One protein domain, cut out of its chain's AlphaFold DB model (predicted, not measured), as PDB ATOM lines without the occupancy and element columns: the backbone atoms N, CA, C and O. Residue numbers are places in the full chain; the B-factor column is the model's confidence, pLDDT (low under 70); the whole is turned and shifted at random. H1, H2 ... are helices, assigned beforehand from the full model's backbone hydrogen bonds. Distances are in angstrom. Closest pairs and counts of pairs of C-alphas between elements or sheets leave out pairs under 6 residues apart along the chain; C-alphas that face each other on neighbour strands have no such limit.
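AT A GLANCE: This is residues 2 to 119 of the 333 residues of an uncharacterized protein of Pseudogymnoascus sp. VKM F-4517 (FW-2822) (UniProt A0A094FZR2). Four nearly aligned helices make an elongated model: the long H1 runs along most of its length, H2 folds back along the later part of H1, H4 packs on H2, and H5 runs back against H4. The short H3 sits between H2 and H4 in the chain. The printed part has 118 residues with five named helices, H1 to H5 in order, and no named strand; its class is all helix. It is only just loose, close to compact, with a radius of gyration of the C-alphas of 16.4 A, and spans 56 by 28 by 27 A.

IN THESE COORDINATES: Find C-alpha 13 at (36.470, 25.344, 36.507); from there H1, residues 13 to 44, runs 46.6 A. Next come H2, residues 53 to 68, 22.1 A; H3, residues 75 to 78, 5.5 A; and H4, residues 81 to 92, 16.7 A. H5, residues 97 to 117, runs 29.8 A to C-alpha 117 at (39.272, 12.890, 32.462).

HOW THE PARTS SIT: Look at Leu 34 and Met 59, the closest C-alphas of the hairpin H1 and H2, 6.6 A apart; H1 touches H2 with residues 26 to 41 alone, at a shallow tilt of 5 degrees, opposite ways. H2, H4 and H5 form an up-and-down bundle, each running against the one before it. H2 touches H4, closest at C-alphas 68 and 84, 5.6 A. The hairpin H4 and H5 only just touch, with 3 pairs of C-alphas within 8 A, closest at Met 90 and Ile 100, 6.9 A. H3 only just touches H5, also with 3 such pairs, closest at C-alphas 75 and 111, 7.2 A. H1 and H4 are apart. In H1, H2, H4 and H5 every O i to N i+4 pair is within hydrogen-bond range; H3 is too short for one.

THE WHOLE: The C-alphas farthest apart, of Ala 46 and Phe 119, are 56.3 A apart. The printed part has no cut, and no link is long. Look for pLDDT under 70 at residues 2 to 7, 44 and 46 to 50.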
ATOM      1  N   THR A   2      53.831  36.363  20.084       32.31
ATOM      2  CA  THR A   2      53.401  35.538  21.212       32.31
ATOM      3  C   THR A   2      53.186  34.157  20.624       32.31
ATOM      4  O   THR A   2      52.388  34.005  19.703       32.31
ATOM      5  N   ALA A   3      53.971  33.169  21.049       35.53
ATOM      6  CA  ALA A   3      53.567  31.795  20.829       35.53
ATOM      7  C   ALA A   3      52.197  31.672  21.504       35.53
ATOM      8  O   ALA A   3      52.118  31.792  22.726       35.53
ATOM      9  N   ASP A   4      51.129  31.555  20.714       41.59
ATOM     10  CA  ASP A   4      49.829  31.125  21.213       41.59
ATOM     11  C   ASP A   4      50.050  29.709  21.732       41.59
ATOM     12  O   ASP A   4      49.986  28.727  20.991       41.59
ATOM     13  N   ILE A   5      50.438  29.612  23.003       53.44
ATOM     14  CA  ILE A   5      50.449  28.355  23.728       53.44
ATOM     15  C   ILE A   5      48.990  27.924  23.705       53.44
ATOM     16  O   ILE A   5      48.157  28.525  24.387       53.44
ATOM     17  N   GLN A   6      48.669  26.948  22.851       62.16
ATOM     18  CA  GLN A   6      47.335  26.372  22.829       62.16
ATOM     19  C   GLN A   6      47.002  25.961  24.259       62.16
ATOM     20  O   GLN A   6      47.825  25.302  24.903       62.16
ATOM     21  N   PRO A   7      45.847  26.375  24.790       66.12
ATOM     22  CA  PRO A   7      45.525  26.056  26.159       66.12
ATOM     23  C   PRO A   7      45.436  24.533  26.317       66.12
ATOM     24  O   PRO A   7      44.741  23.843  25.570       66.12
ATOM     25  N   THR A   8      46.207  24.010  27.268       79.69
ATOM     26  CA  THR A   8      46.371  22.575  27.505       79.69
ATOM     27  C   THR A   8      45.451  22.104  28.619       79.69
ATOM     28  O   THR A   8      45.272  22.792  29.619       79.69
ATOM     29  N   TYR A   9      44.910  20.900  28.468       87.69
ATOM     30  CA  TYR A   9      44.185  20.219  29.535       87.69
ATOM     31  C   TYR A   9      45.099  19.889  30.730       87.69
ATOM     32  O   TYR A   9      46.298  19.680  30.531       87.69
ATOM     33  N   PRO A  10      44.544  19.768  31.950       88.06
ATOM     34  CA  PRO A  10      43.126  19.918  32.305       88.06
ATOM     35  C   PRO A  10      42.660  21.381  32.362       88.06
ATOM     36  O   PRO A  10      43.451  22.288  32.600       88.06
ATOM     37  N   LEU A  11      41.355  21.599  32.184       88.38
ATOM     38  CA  LEU A  11      40.749  22.928  32.307       88.38
ATOM     39  C   LEU A  11      40.523  23.292  33.779       88.38
ATOM     40  O   LEU A  11      40.157  22.440  34.590       88.38
ATOM     41  N   SER A  12      40.695  24.568  34.127       87.38
ATOM     42  CA  SER A  12      40.132  25.109  35.370       87.38
ATOM     43  C   SER A  12      38.604  25.177  35.288       87.38
ATOM     44  O   SER A  12      38.035  25.230  34.197       87.38
ATOM     45  N   LYS A  13      37.931  25.221  36.444       87.06
ATOM     46  CA  LYS A  13      36.470  25.344  36.507       87.06
ATOM     47  C   LYS A  13      35.974  26.616  35.817       87.06
ATOM     48  O   LYS A  13      35.166  26.518  34.906       87.06
ATOM     49  N   ALA A  14      36.572  27.770  36.115       89.19
ATOM     50  CA  ALA A  14      36.251  29.021  35.429       89.19
ATOM     51  C   ALA A  14      36.445  28.973  33.899       89.19
ATOM     52  O   ALA A  14      35.681  29.603  33.172       89.19
ATOM     53  N   GLN A  15      37.447  28.240  33.391       90.12
ATOM     54  CA  GLN A  15      37.594  28.027  31.945       90.12
ATOM     55  C   GLN A  15      36.482  27.133  31.391       90.12
ATOM     56  O   GLN A  15      35.932  27.446  30.341       90.12
ATOM     57  N   ALA A  16      36.152  26.033  32.072       89.81
ATOM     58  CA  ALA A  16      35.080  25.133  31.655       89.81
ATOM     59  C   ALA A  16      33.714  25.844  31.629       89.81
ATOM     60  O   ALA A  16      32.983  25.704  30.648       89.81
ATOM     61  N   ASP A  17      33.420  26.656  32.645       90.62
ATOM     62  CA  ASP A  17      32.185  27.438  32.751       90.62
ATOM     63  C   ASP A  17      32.097  28.508  31.651       90.62
ATOM     64  O   ASP A  17      31.065  28.655  30.994       90.62
ATOM     65  N   GLU A  18      33.199  29.218  31.380       91.69
ATOM     66  CA  GLU A  18      33.279  30.175  30.270       91.69
ATOM     67  C   GLU A  18      33.058  29.492  28.917       91.69
ATOM     68  O   GLU A  18      32.268  29.976  28.106       91.69
ATOM     69  N   ILE A  19      33.714  28.353  28.676       91.31
ATOM     70  CA  ILE A  19      33.544  27.578  27.442       91.31
ATOM     71  C   ILE A  19      32.090  27.133  27.279       91.31
ATOM     72  O   ILE A  19      31.556  27.208  26.172       91.31
ATOM     73  N   ALA A  20      31.453  26.659  28.353       90.06
ATOM     74  CA  ALA A  20      30.061  26.226  28.332       90.06
ATOM     75  C   ALA A  20      29.120  27.390  27.993       90.06
ATOM     76  O   ALA A  20      28.303  27.261  27.081       90.06
ATOM     77  N   SER A  21      29.297  28.542  28.647       92.25
ATOM     78  CA  SER A  21      28.502  29.749  28.397       92.25
ATOM     79  C   SER A  21      28.676  30.276  26.969       92.25
ATOM     80  O   SER A  21      27.693  30.545  26.279       92.25
ATOM     81  N   LEU A  22      29.919  30.356  26.477       92.19
ATOM     82  CA  LEU A  22      30.194  30.746  25.092       92.19
ATOM     83  C   LEU A  22      29.591  29.751  24.103       92.19
ATOM     84  O   LEU A  22      29.058  30.150  23.073       92.19
ATOM     85  N   HIS A  23      29.651  28.457  24.409       90.94
ATOM     86  CA  HIS A  23      29.077  27.438  23.548       90.94
ATOM     87  C   HIS A  23      27.549  27.540  23.457       90.94
ATOM     88  O   HIS A  23      27.001  27.368  22.366       90.94
ATOM     89  N   GLU A  24      26.870  27.813  24.570       91.81
ATOM     90  CA  GLU A  24      25.428  28.058  24.595       91.81
ATOM     91  C   GLU A  24      25.074  29.279  23.739       91.81
ATOM     92  O   GLU A  24      24.266  29.161  22.816       91.81
ATOM     93  N   ALA A  25      25.764  30.406  23.949       91.94
ATOM     94  CA  ALA A  25      25.564  31.629  23.175       91.94
ATOM     95  C   ALA A  25      25.803  31.422  21.666       91.94
ATOM     96  O   ALA A  25      24.958  31.793  20.851       91.94
ATOM     97  N   ASP A  26      26.910  30.772  21.290       90.56
ATOM     98  CA  ASP A  26      27.246  30.468  19.893       90.56
ATOM     99  C   ASP A  26      26.196  29.553  19.238       90.56
ATOM    100  O   ASP A  26      25.882  29.691  18.052       90.56
ATOM    101  N   THR A  27      25.655  28.597  20.002       92.00
ATOM    102  CA  THR A  27      24.624  27.670  19.518       92.00
ATOM    103  C   THR A  27      23.309  28.404  19.293       92.00
ATOM    104  O   THR A  27      22.739  28.289  18.210       92.00
ATOM    105  N   SER A  28      22.870  29.217  20.258       94.88
ATOM    106  CA  SER A  28      21.670  30.047  20.115       94.88
ATOM    107  C   SER A  28      21.786  31.038  18.955       94.88
ATOM    108  O   SER A  28      20.829  31.209  18.200       94.88
ATOM    109  N   GLU A  29      22.955  31.657  18.758       94.00
ATOM    110  CA  GLU A  29      23.193  32.555  17.624       94.00
ATOM    111  C   GLU A  29      23.084  31.812  16.285       94.00
ATOM    112  O   GLU A  29      22.410  32.279  15.361       94.00
ATOM    113  N   LEU A  30      23.728  30.646  16.165       94.19
ATOM    114  CA  LEU A  30      23.668  29.838  14.950       94.19
ATOM    115  C   LEU A  30      22.232  29.391  14.650       94.19
ATOM    116  O   LEU A  30      21.778  29.532  13.517       94.19
ATOM    117  N   GLU A  31      21.514  28.874  15.646       95.50
ATOM    118  CA  GLU A  31      20.125  28.431  15.500       95.50
ATOM    119  C   GLU A  31      19.193  29.584  15.116       95.50
ATOM    120  O   GLU A  31      18.379  29.429  14.203       95.50
ATOM    121  N   GLY A  32      19.356  30.758  15.736       96.12
ATOM    122  CA  GLY A  32      18.618  31.971  15.388       96.12
ATOM    123  C   GLY A  32      18.834  32.376  13.931       96.12
ATOM    124  O   GLY A  32      17.872  32.499  13.173       96.12
ATOM    125  N   ARG A  33      20.096  32.471  13.491       95.62
ATOM    126  CA  ARG A  33      20.433  32.818  12.100       95.62
ATOM    127  C   ARG A  33      19.941  31.774  11.095       95.62
ATOM    128  O   ARG A  33      19.503  32.128  10.003       95.62
ATOM    129  N   LEU A  34      20.006  30.484  11.436       93.31
ATOM    130  CA  LEU A  34      19.480  29.407  10.590       93.31
ATOM    131  C   LEU A  34      17.954  29.474  10.469       93.31
ATOM    132  O   LEU A  34      17.412  29.221   9.388       93.31
ATOM    133  N   LYS A  35      17.260  29.835  11.552       93.25
ATOM    134  CA  LYS A  35      15.810  30.031  11.561       93.25
ATOM    135  C   LYS A  35      15.401  31.233  10.710       93.25
ATOM    136  O   LYS A  35      14.576  31.065   9.816       93.25
ATOM    137  N   GLU A  36      16.029  32.392  10.902       92.12
ATOM    138  CA  GLU A  36      15.796  33.600  10.091       92.12
ATOM    139  C   GLU A  36      16.017  33.335   8.596       92.12
ATOM    140  O   GLU A  36      15.196  33.692   7.747       92.12
ATOM    141  N   LEU A  37      17.111  32.642   8.269       90.44
ATOM    142  CA  LEU A  37      17.421  32.228   6.906       90.44
ATOM    143  C   LEU A  37      16.341  31.291   6.334       90.44
ATOM    144  O   LEU A  37      16.022  31.350   5.140       90.44
ATOM    145  N   SER A  38      15.781  30.422   7.176       87.31
ATOM    146  CA  SER A  38      14.722  29.497   6.778       87.31
ATOM    147  C   SER A  38      13.416  30.224   6.464       87.31
ATOM    148  O   SER A  38      12.834  30.009   5.401       87.31
ATOM    149  N   GLU A  39      12.997  31.127   7.348       87.75
ATOM    150  CA  GLU A  39      11.776  31.929   7.209       87.75
ATOM    151  C   GLU A  39      11.852  32.859   5.987       87.75
ATOM    152  O   GLU A  39      10.944  32.872   5.155       87.75
ATOM    153  N   SER A  40      12.979  33.554   5.800       84.50
ATOM    154  CA  SER A  40      13.190  34.460   4.663       84.50
ATOM    155  C   SER A  40      13.131  33.744   3.307       84.50
ATOM    156  O   SER A  40      12.521  34.244   2.356       84.50
ATOM    157  N   CYS A  41      13.722  32.548   3.194       80.38
ATOM    158  CA  CYS A  41      13.696  31.807   1.933       80.38
ATOM    159  C   CYS A  41      12.342  31.137   1.671       80.38
ATOM    160  O   CYS A  41      11.919  31.079   0.517       80.38
ATOM    161  N   GLN A  42      11.618  30.684   2.698       75.25
ATOM    162  CA  GLN A  42      10.260  30.159   2.509       75.25
ATOM    163  C   GLN A  42       9.323  31.188   1.862       75.25
ATOM    164  O   GLN A  42       8.491  30.810   1.039       75.25
ATOM    165  N   SER A  43       9.488  32.475   2.173       72.94
ATOM    166  CA  SER A  43       8.668  33.545   1.594       72.94
ATOM    167  C   SER A  43       9.103  33.992   0.192       72.94
ATOM    168  O   SER A  43       8.273  34.509  -0.549       72.94
ATOM    169  N   ASN A  44      10.373  33.800  -0.192       68.94
ATOM    170  CA  ASN A  44      10.966  34.490  -1.351       68.94
ATOM    171  C   ASN A  44      11.610  33.573  -2.412       68.94
ATOM    172  O   ASN A  44      12.026  34.050  -3.469       68.94
ATOM    173  N   CYS A  45      11.722  32.263  -2.170       74.50
ATOM    174  CA  CYS A  45      12.442  31.347  -3.058       74.50
ATOM    175  C   CYS A  45      11.523  30.680  -4.105       74.50
ATOM    176  O   CYS A  45      10.793  29.737  -3.805       74.50
ATOM    177  N   ALA A  46      11.634  31.105  -5.371       63.75
ATOM    178  CA  ALA A  46      10.805  30.624  -6.490       63.75
ATOM    179  C   ALA A  46      10.928  29.115  -6.808       63.75
ATOM    180  O   ALA A  46      10.005  28.526  -7.364       63.75
ATOM    181  N   SER A  47      12.050  28.471  -6.464       64.31
ATOM    182  CA  SER A  47      12.319  27.046  -6.734       64.31
ATOM    183  C   SER A  47      11.956  26.102  -5.577       64.31
ATOM    184  O   SER A  47      12.165  24.888  -5.685       64.31
ATOM    185  N   GLY A  48      11.408  26.641  -4.482       65.00
ATOM    186  CA  GLY A  48      11.159  25.914  -3.241       65.00
ATOM    187  C   GLY A  48      12.403  25.803  -2.350       65.00
ATOM    188  O   GLY A  48      13.540  25.717  -2.816       65.00
ATOM    189  N   PHE A  49      12.167  25.787  -1.037       66.31
ATOM    190  CA  PHE A  49      13.185  25.893   0.013       66.31
ATOM    191  C   PHE A  49      14.367  24.916  -0.138       66.31
ATOM    192  O   PHE A  49      15.528  25.314  -0.078       66.31
ATOM    193  N   SER A  50      14.087  23.640  -0.418       68.94
ATOM    194  CA  SER A  50      15.103  22.579  -0.486       68.94
ATOM    195  C   SER A  50      16.028  22.651  -1.708       68.94
ATOM    196  O   SER A  50      17.097  22.041  -1.690       68.94
ATOM    197  N   LYS A  51      15.645  23.393  -2.756       74.19
ATOM    198  CA  LYS A  51      16.395  23.528  -4.020       74.19
ATOM    199  C   LYS A  51      16.978  24.928  -4.231       74.19
ATOM    200  O   LYS A  51      17.532  25.203  -5.293       74.19
ATOM    201  N   CYS A  52      16.852  25.826  -3.254       83.75
ATOM    202  CA  CYS A  52      17.419  27.165  -3.352       83.75
ATOM    203  C   CYS A  52      18.936  27.138  -3.100       83.75
ATOM    204  O   CYS A  52      19.393  26.983  -1.967       83.75
ATOM    205  N   THR A  53      19.726  27.329  -4.159       83.50
ATOM    206  CA  THR A  53      21.196  27.351  -4.087       83.50
ATOM    207  C   THR A  53      21.720  28.472  -3.186       83.50
ATOM    208  O   THR A  53      22.669  28.261  -2.435       83.50
ATOM    209  N   THR A  54      21.086  29.650  -3.211       85.12
ATOM    210  CA  THR A  54      21.453  30.781  -2.342       85.12
ATOM    211  C   THR A  54      21.306  30.406  -0.871       85.12
ATOM    212  O   THR A  54      22.255  30.553  -0.106       85.12
ATOM    213  N   HIS A  55      20.169  29.811  -0.502       86.75
ATOM    214  CA  HIS A  55      19.911  29.346   0.857       86.75
ATOM    215  C   HIS A  55      20.926  28.286   1.304       86.75
ATOM    216  O   HIS A  55      21.495  28.391   2.388       86.75
ATOM    217  N   GLN A  56      21.210  27.287   0.460       87.19
ATOM    218  CA  GLN A  56      22.194  26.252   0.794       87.19
ATOM    219  C   GLN A  56      23.601  26.830   1.009       87.19
ATOM    220  O   GLN A  56      24.302  26.411   1.933       87.19
ATOM    221  N   ASN A  57      24.003  27.813   0.200       89.12
ATOM    222  CA  ASN A  57      25.292  28.488   0.338       89.12
ATOM    223  C   ASN A  57      25.362  29.351   1.607       89.12
ATOM    224  O   ASN A  57      26.371  29.321   2.313       89.12
ATOM    225  N   GLU A  58      24.298  30.087   1.930       91.12
ATOM    226  CA  GLU A  58      24.221  30.902   3.147       91.12
ATOM    227  C   GLU A  58      24.214  30.035   4.407       91.12
ATOM    228  O   GLU A  58      25.010  30.272   5.315       91.12
ATOM    229  N   MET A  59      23.417  28.965   4.423       91.81
ATOM    230  CA  MET A  59      23.399  27.978   5.504       91.81
ATOM    231  C   MET A  59      24.799  27.394   5.725       91.81
ATOM    232  O   MET A  59      25.291  27.316   6.851       91.81
ATOM    233  N   ARG A  60      25.482  27.015   4.639       92.56
ATOM    234  CA  ARG A  60      26.848  26.487   4.694       92.56
ATOM    235  C   ARG A  60      27.833  27.505   5.268       92.56
ATOM    236  O   ARG A  60      28.659  27.134   6.099       92.56
ATOM    237  N   LYS A  61      27.721  28.776   4.878       92.81
ATOM    238  CA  LYS A  61      28.544  29.874   5.404       92.81
ATOM    239  C   LYS A  61      28.310  30.101   6.900       92.81
ATOM    240  O   LYS A  61      29.276  30.312   7.630       92.81
ATOM    241  N   LEU A  62      27.064  30.010   7.371       94.38
ATOM    242  CA  LEU A  62      26.738  30.098   8.799       94.38
ATOM    243  C   LEU A  62      27.435  28.993   9.602       94.38
ATOM    244  O   LEU A  62      28.132  29.293  10.571       94.38
ATOM    245  N   TYR A  63      27.340  27.737   9.153       94.44
ATOM    246  CA  TYR A  63      28.050  26.622   9.790       94.44
ATOM    247  C   TYR A  63      29.574  26.781   9.741       94.44
ATOM    248  O   TYR A  63      30.255  26.507  10.729       94.44
ATOM    249  N   GLN A  64      30.125  27.236   8.613       92.69
ATOM    250  CA  GLN A  64      31.564  27.460   8.476       92.69
ATOM    251  C   GLN A  64      32.061  28.493   9.484       92.69
ATOM    252  O   GLN A  64      33.044  28.243  10.184       92.69
ATOM    253  N   ASN A  65      31.356  29.618   9.604       90.19
ATOM    254  CA  ASN A  65      31.683  30.657  10.572       90.19
ATOM    255  C   ASN A  65      31.598  30.120  12.005       90.19
ATOM    256  O   ASN A  65      32.542  30.294  12.770       90.19
ATOM    257  N   ALA A  66      30.521  29.411  12.350       89.94
ATOM    258  CA  ALA A  66      30.332  28.873  13.696       89.94
ATOM    259  C   ALA A  66      31.426  27.869  14.104       89.94
ATOM    260  O   ALA A  66      31.890  27.887  15.240       89.94
ATOM    261  N   TYR A  67      31.875  27.004  13.187       90.38
ATOM    262  CA  TYR A  67      32.817  25.930  13.526       90.38
ATOM    263  C   TYR A  67      34.295  26.274  13.345       90.38
ATOM    264  O   TYR A  67      35.141  25.568  13.895       90.38
ATOM    265  N   THR A  68      34.620  27.317  12.576       86.62
ATOM    266  CA  THR A  68      36.016  27.662  12.248       86.62
ATOM    267  C   THR A  68      36.454  29.045  12.718       86.62
ATOM    268  O   THR A  68      37.640  29.362  12.607       86.62
ATOM    269  N   ALA A  69      35.546  29.867  13.254       80.44
ATOM    270  CA  ALA A  69      35.916  31.151  13.835       80.44
ATOM    271  C   ALA A  69      36.829  30.955  15.054       80.44
ATOM    272  O   ALA A  69      36.460  30.300  16.032       80.44
ATOM    273  N   ALA A  70      38.016  31.555  14.985       72.62
ATOM    274  CA  ALA A  70      38.936  31.633  16.108       72.62
ATOM    275  C   ALA A  70      38.433  32.697  17.091       72.62
ATOM    276  O   ALA A  70      38.291  33.860  16.720       72.62
ATOM    277  N   SER A  71      38.160  32.296  18.331       78.88
ATOM    278  CA  SER A  71      37.856  33.227  19.417       78.88
ATOM    279  C   SER A  71      38.417  32.690  20.734       78.88
ATOM    280  O   SER A  71      38.260  31.491  21.008       78.88
ATOM    281  N   PRO A  72      39.074  33.527  21.555       81.56
ATOM    282  CA  PRO A  72      39.514  33.132  22.888       81.56
ATOM    283  C   PRO A  72      38.363  32.524  23.699       81.56
ATOM    284  O   PRO A  72      37.220  32.958  23.593       81.56
ATOM    285  N   GLY A  73      38.655  31.486  24.485       80.50
ATOM    286  CA  GLY A  73      37.665  30.856  25.365       80.50
ATOM    287  C   GLY A  73      36.670  29.907  24.685       80.50
ATOM    288  O   GLY A  73      36.012  29.151  25.384       80.50
ATOM    289  N   ARG A  74      36.576  29.849  23.349       87.75
ATOM    290  CA  ARG A  74      35.761  28.818  22.675       87.75
ATOM    291  C   ARG A  74      36.409  27.442  22.778       87.75
ATOM    292  O   ARG A  74      37.625  27.324  22.653       87.75
ATOM    293  N   TRP A  75      35.603  26.383  22.881       87.62
ATOM    294  CA  TRP A  75      36.105  24.999  22.935       87.62
ATOM    295  C   TRP A  75      36.975  24.623  21.721       87.62
ATOM    296  O   TRP A  75      37.899  23.821  21.843       87.62
ATOM    297  N   THR A  76      36.717  25.228  20.554       86.81
ATOM    298  CA  THR A  76      37.499  25.034  19.324       86.81
ATOM    299  C   THR A  76      38.932  25.553  19.444       86.81
ATOM    300  O   THR A  76      39.828  24.995  18.816       86.81
ATOM    301  N   SER A  77      39.177  26.555  20.290       85.19
ATOM    302  CA  SER A  77      40.510  27.118  20.552       85.19
ATOM    303  C   SER A  77      41.391  26.199  21.407       85.19
ATOM    304  O   SER A  77      42.605  26.375  21.443       85.19
ATOM    305  N   TYR A  78      40.794  25.189  22.046       84.81
ATOM    306  CA  TYR A  78      41.488  24.122  22.782       84.81
ATOM    307  C   TYR A  78      41.760  22.894  21.903       84.81
ATOM    308  O   TYR A  78      42.196  21.854  22.399       84.81
ATOM    309  N   ARG A  79      41.452  22.964  20.600       86.25
ATOM    310  CA  ARG A  79      41.715  21.873  19.662       86.25
ATOM    311  C   ARG A  79      42.979  22.139  18.848       86.25
ATOM    312  O   ARG A  79      43.293  23.297  18.565       86.25
ATOM    313  N   PRO A  80      43.691  21.078  18.430       86.19
ATOM    314  CA  PRO A  80      44.829  21.211  17.529       86.19
ATOM    315  C   PRO A  80      44.441  21.950  16.240       86.19
ATOM    316  O   PRO A  80      43.297  21.855  15.782       86.19
ATOM    317  N   ALA A  81      45.380  22.683  15.639       85.31
ATOM    318  CA  ALA A  81      45.123  23.477  14.433       85.31
ATOM    319  C   ALA A  81      44.579  22.623  13.265       85.31
ATOM    320  O   ALA A  81      43.820  23.109  12.419       85.31
ATOM    321  N   GLU A  82      44.915  21.333  13.257       88.31
ATOM    322  CA  GLU A  82      44.418  20.304  12.348       88.31
ATOM    323  C   GLU A  82      42.890  20.237  12.323       88.31
ATOM    324  O   GLU A  82      42.319  20.083  11.249       88.31
ATOM    325  N   TYR A  83      42.211  20.412  13.464       89.94
ATOM    326  CA  TYR A  83      40.747  20.416  13.519       89.94
ATOM    327  C   TYR A  83      40.155  21.506  12.617       89.94
ATOM    328  O   TYR A  83      39.308  21.234  11.762       89.94
ATOM    329  N   THR A  84      40.632  22.741  12.775       88.31
ATOM    330  CA  THR A  84      40.136  23.894  12.020       88.31
ATOM    331  C   THR A  84      40.513  23.787  10.542       88.31
ATOM    332  O   THR A  84      39.697  24.101   9.672       88.31
ATOM    333  N   ASN A  85      41.722  23.306  10.240       90.19
ATOM    334  CA  ASN A  85      42.189  23.099   8.867       90.19
ATOM    335  C   ASN A  85      41.390  22.004   8.147       90.19
ATOM    336  O   ASN A  85      40.984  22.186   6.997       90.19
ATOM    337  N   ASP A  86      41.095  20.900   8.834       92.25
ATOM    338  CA  ASP A  86      40.263  19.821   8.307       92.25
ATOM    339  C   ASP A  86      38.847  20.293   8.002       92.25
ATOM    340  O   ASP A  86      38.314  19.977   6.937       92.25
ATOM    341  N   LEU A  87      38.240  21.070   8.903       94.12
ATOM    342  CA  LEU A  87      36.910  21.618   8.670       94.12
ATOM    343  C   LEU A  87      36.885  22.573   7.483       94.12
ATOM    344  O   LEU A  87      36.012  22.424   6.631       94.12
ATOM    345  N   LYS A  88      37.852  23.495   7.376       92.56
ATOM    346  CA  LYS A  88      37.982  24.376   6.201       92.56
ATOM    347  C   LYS A  88      38.047  23.558   4.912       92.56
ATOM    348  O   LYS A  88      37.213  23.749   4.034       92.56
ATOM    349  N   ARG A  89      38.908  22.535   4.867       94.69
ATOM    350  CA  ARG A  89      39.010  21.609   3.729       94.69
ATOM    351  C   ARG A  89      37.690  20.892   3.419       94.69
ATOM    352  O   ARG A  89      37.362  20.705   2.252       94.69
ATOM    353  N   MET A  90      36.920  20.482   4.429       95.94
ATOM    354  CA  MET A  90      35.599  19.869   4.224       95.94
ATOM    355  C   MET A  90      34.569  20.863   3.669       95.94
ATOM    356  O   MET A  90      33.741  20.483   2.835       95.94
ATOM    357  N   PHE A  91      34.607  22.121   4.117       94.69
ATOM    358  CA  PHE A  91      33.761  23.181   3.576       94.69
ATOM    359  C   PHE A  91      34.107  23.478   2.116       94.69
ATOM    360  O   PHE A  91      33.191  23.444   1.291       94.69
ATOM    361  N   ASP A  92      35.397  23.645   1.805       92.94
ATOM    362  CA  ASP A  92      35.926  23.931   0.464       92.94
ATOM    363  C   ASP A  92      35.635  22.793  -0.525       92.94
ATOM    364  O   ASP A  92      35.194  23.032  -1.648       92.94
ATOM    365  N   ALA A  93      35.785  21.541  -0.083       93.56
ATOM    366  CA  ALA A  93      35.468  20.347  -0.870       93.56
ATOM    367  C   ALA A  93      33.958  20.069  -1.007       93.56
ATOM    368  O   ALA A  93      33.572  18.994  -1.465       93.56
ATOM    369  N   GLN A  94      33.093  20.991  -0.572       90.62
ATOM    370  CA  GLN A  94      31.635  20.865  -0.661       90.62
ATOM    371  C   GLN A  94      31.070  19.585  -0.001       90.62
ATOM    372  O   GLN A  94      30.036  19.061  -0.411       90.62
ATOM    373  N   ALA A  95      31.701  19.083   1.073       93.31
ATOM    374  CA  ALA A  95      31.186  17.941   1.840       93.31
ATOM    375  C   ALA A  95      29.767  18.204   2.389       93.31
ATOM    376  O   ALA A  95      29.411  19.347   2.674       93.31
ATOM    377  N   SER A  96      28.946  17.173   2.601       92.69
ATOM    378  CA  SER A  96      27.613  17.384   3.187       92.69
ATOM    379  C   SER A  96      27.702  17.986   4.598       92.69
ATOM    380  O   SER A  96      28.606  17.656   5.373       92.69
ATOM    381  N   ILE A  97      26.737  18.846   4.950       92.19
ATOM    382  CA  ILE A  97      26.640  19.441   6.294       92.19
ATOM    383  C   ILE A  97      26.551  18.353   7.366       92.19
ATOM    384  O   ILE A  97      27.187  18.459   8.407       92.19
ATOM    385  N   GLU A  98      25.859  17.248   7.091       93.50
ATOM    386  CA  GLU A  98      25.781  16.115   8.013       93.50
ATOM    387  C   GLU A  98      27.154  15.493   8.315       93.50
ATOM    388  O   GLU A  98      27.470  15.210   9.475       93.50
ATOM    389  N   LYS A  99      28.016  15.346   7.298       95.31
ATOM    390  CA  LYS A  99      29.385  14.845   7.481       95.31
ATOM    391  C   LYS A  99      30.221  15.815   8.320       95.31
ATOM    392  O   LYS A  99      30.983  15.369   9.182       95.31
ATOM    393  N   ILE A 100      30.060  17.118   8.091       95.31
ATOM    394  CA  ILE A 100      30.714  18.188   8.860       95.31
ATOM    395  C   ILE A 100      30.245  18.146  10.322       95.31
ATOM    396  O   ILE A 100      31.070  18.002  11.222       95.31
ATOM    397  N   ASN A 101      28.935  18.131  10.566       94.38
ATOM    398  CA  ASN A 101      28.350  18.029  11.905       94.38
ATOM    399  C   ASN A 101      28.792  16.743  12.617       94.38
ATOM    400  O   ASN A 101      29.066  16.747  13.815       94.38
ATOM    401  N   GLY A 102      28.917  15.625  11.894       94.94
ATOM    402  CA  GLY A 102      29.493  14.384  12.414       94.94
ATOM    403  C   GLY A 102      30.941  14.545  12.891       94.94
ATOM    404  O   GLY A 102      31.285  14.061  13.968       94.94
ATOM    405  N   ARG A 103      31.790  15.248  12.128       94.19
ATOM    406  CA  ARG A 103      33.182  15.551  12.513       94.19
ATOM    407  C   ARG A 103      33.252  16.461  13.739       94.19
ATOM    408  O   ARG A 103      34.051  16.170  14.630       94.19
ATOM    409  N   VAL A 104      32.430  17.511  13.786       93.75
ATOM    410  CA  VAL A 104      32.354  18.465  14.907       93.75
ATOM    411  C   VAL A 104      31.888  17.769  16.182       93.75
ATOM    412  O   VAL A 104      32.540  17.895  17.213       93.75
ATOM    413  N   ARG A 105      30.818  16.962  16.112       92.00
ATOM    414  CA  ARG A 105      30.302  16.202  17.265       92.00
ATOM    415  C   ARG A 105      31.356  15.281  17.874       92.00
ATOM    416  O   ARG A 105      31.502  15.264  19.091       92.00
ATOM    417  N   ARG A 106      32.122  14.559  17.046       91.75
ATOM    418  CA  ARG A 106      33.225  13.713  17.536       91.75
ATOM    419  C   ARG A 106      34.295  14.524  18.262       91.75
ATOM    420  O   ARG A 106      34.728  14.114  19.331       91.75
ATOM    421  N   GLU A 107      34.684  15.676  17.714       92.31
ATOM    422  CA  GLU A 107      35.680  16.528  18.372       92.31
ATOM    423  C   GLU A 107      35.166  17.101  19.686       92.31
ATOM    424  O   GLU A 107      35.895  17.128  20.670       92.31
ATOM    425  N   LYS A 108      33.902  17.528  19.718       90.19
ATOM    426  CA  LYS A 108      33.271  18.059  20.924       90.19
ATOM    427  C   LYS A 108      33.209  17.002  22.030       90.19
ATOM    428  O   LYS A 108      33.531  17.300  23.173       90.19
ATOM    429  N   ILE A 109      32.858  15.757  21.695       89.25
ATOM    430  CA  ILE A 109      32.887  14.639  22.652       89.25
ATOM    431  C   ILE A 109      34.310  14.417  23.176       89.25
ATOM    432  O   ILE A 109      34.494  14.236  24.379       89.25
ATOM    433  N   GLN A 110      35.316  14.472  22.299       89.88
ATOM    434  CA  GLN A 110      36.711  14.364  22.719       89.88
ATOM    435  C   GLN A 110      37.116  15.527  23.634       89.88
ATOM    436  O   GLN A 110      37.723  15.286  24.667       89.88
ATOM    437  N   HIS A 111      36.708  16.761  23.326       91.06
ATOM    438  CA  HIS A 111      36.937  17.929  24.177       91.06
ATOM    439  C   HIS A 111      36.343  17.752  25.583       91.06
ATOM    440  O   HIS A 111      37.020  18.041  26.568       91.06
ATOM    441  N   ILE A 112      35.103  17.257  25.681       89.44
ATOM    442  CA  ILE A 112      34.439  16.981  26.966       89.44
ATOM    443  C   ILE A 112      35.209  15.906  27.740       89.44
ATOM    444  O   ILE A 112      35.485  16.075  28.927       89.44
ATOM    445  N   LYS A 113      35.608  14.824  27.061       90.31
ATOM    446  CA  LYS A 113      36.417  13.756  27.658       90.31
ATOM    447  C   LYS A 113      37.753  14.289  28.177       90.31
ATOM    448  O   LYS A 113      38.113  13.999  29.310       90.31
ATOM    449  N   ASP A 114      38.465  15.072  27.376       91.38
ATOM    450  CA  ASP A 114      39.756  15.648  27.755       91.38
ATOM    451  C   ASP A 114      39.591  16.607  28.950       91.38
ATOM    452  O   ASP A 114      40.384  16.559  29.889       91.38
ATOM    453  N   SER A 115      38.521  17.410  28.972       89.81
ATOM    454  CA  SER A 115      38.198  18.320  30.082       89.81
ATOM    455  C   SER A 115      37.986  17.573  31.401       89.81
ATOM    456  O   SER A 115      38.571  17.923  32.426       89.81
ATOM    457  N   GLN A 116      37.191  16.506  31.370       89.12
ATOM    458  CA  GLN A 116      36.770  15.808  32.580       89.12
ATOM    459  C   GLN A 116      37.741  14.723  33.044       89.12
ATOM    460  O   GLN A 116      37.808  14.445  34.237       89.12
ATOM    461  N   CYS A 117      38.476  14.077  32.138       91.00
ATOM    462  CA  CYS A 117      39.272  12.890  32.462       91.00
ATOM    463  C   CYS A 117      40.780  13.157  32.547       91.00
ATOM    464  O   CYS A 117      41.509  12.302  33.049       91.00
ATOM    465  N   THR A 118      41.275  14.308  32.079       91.44
ATOM    466  CA  THR A 118      42.714  14.611  32.144       91.44
ATOM    467  C   THR A 118      43.142  14.908  33.579       91.44
ATOM    468  O   THR A 118      42.522  15.717  34.276       91.44
ATOM    469  N   PHE A 119      44.223  14.269  34.030       89.75
ATOM    470  CA  PHE A 119      44.778  14.512  35.359       89.75
ATOM    471  C   PHE A 119      45.575  15.811  35.404       89.75
ATOM    472  O   PHE A 119      46.425  16.067  34.554       89.75
TER     473      PHE A 119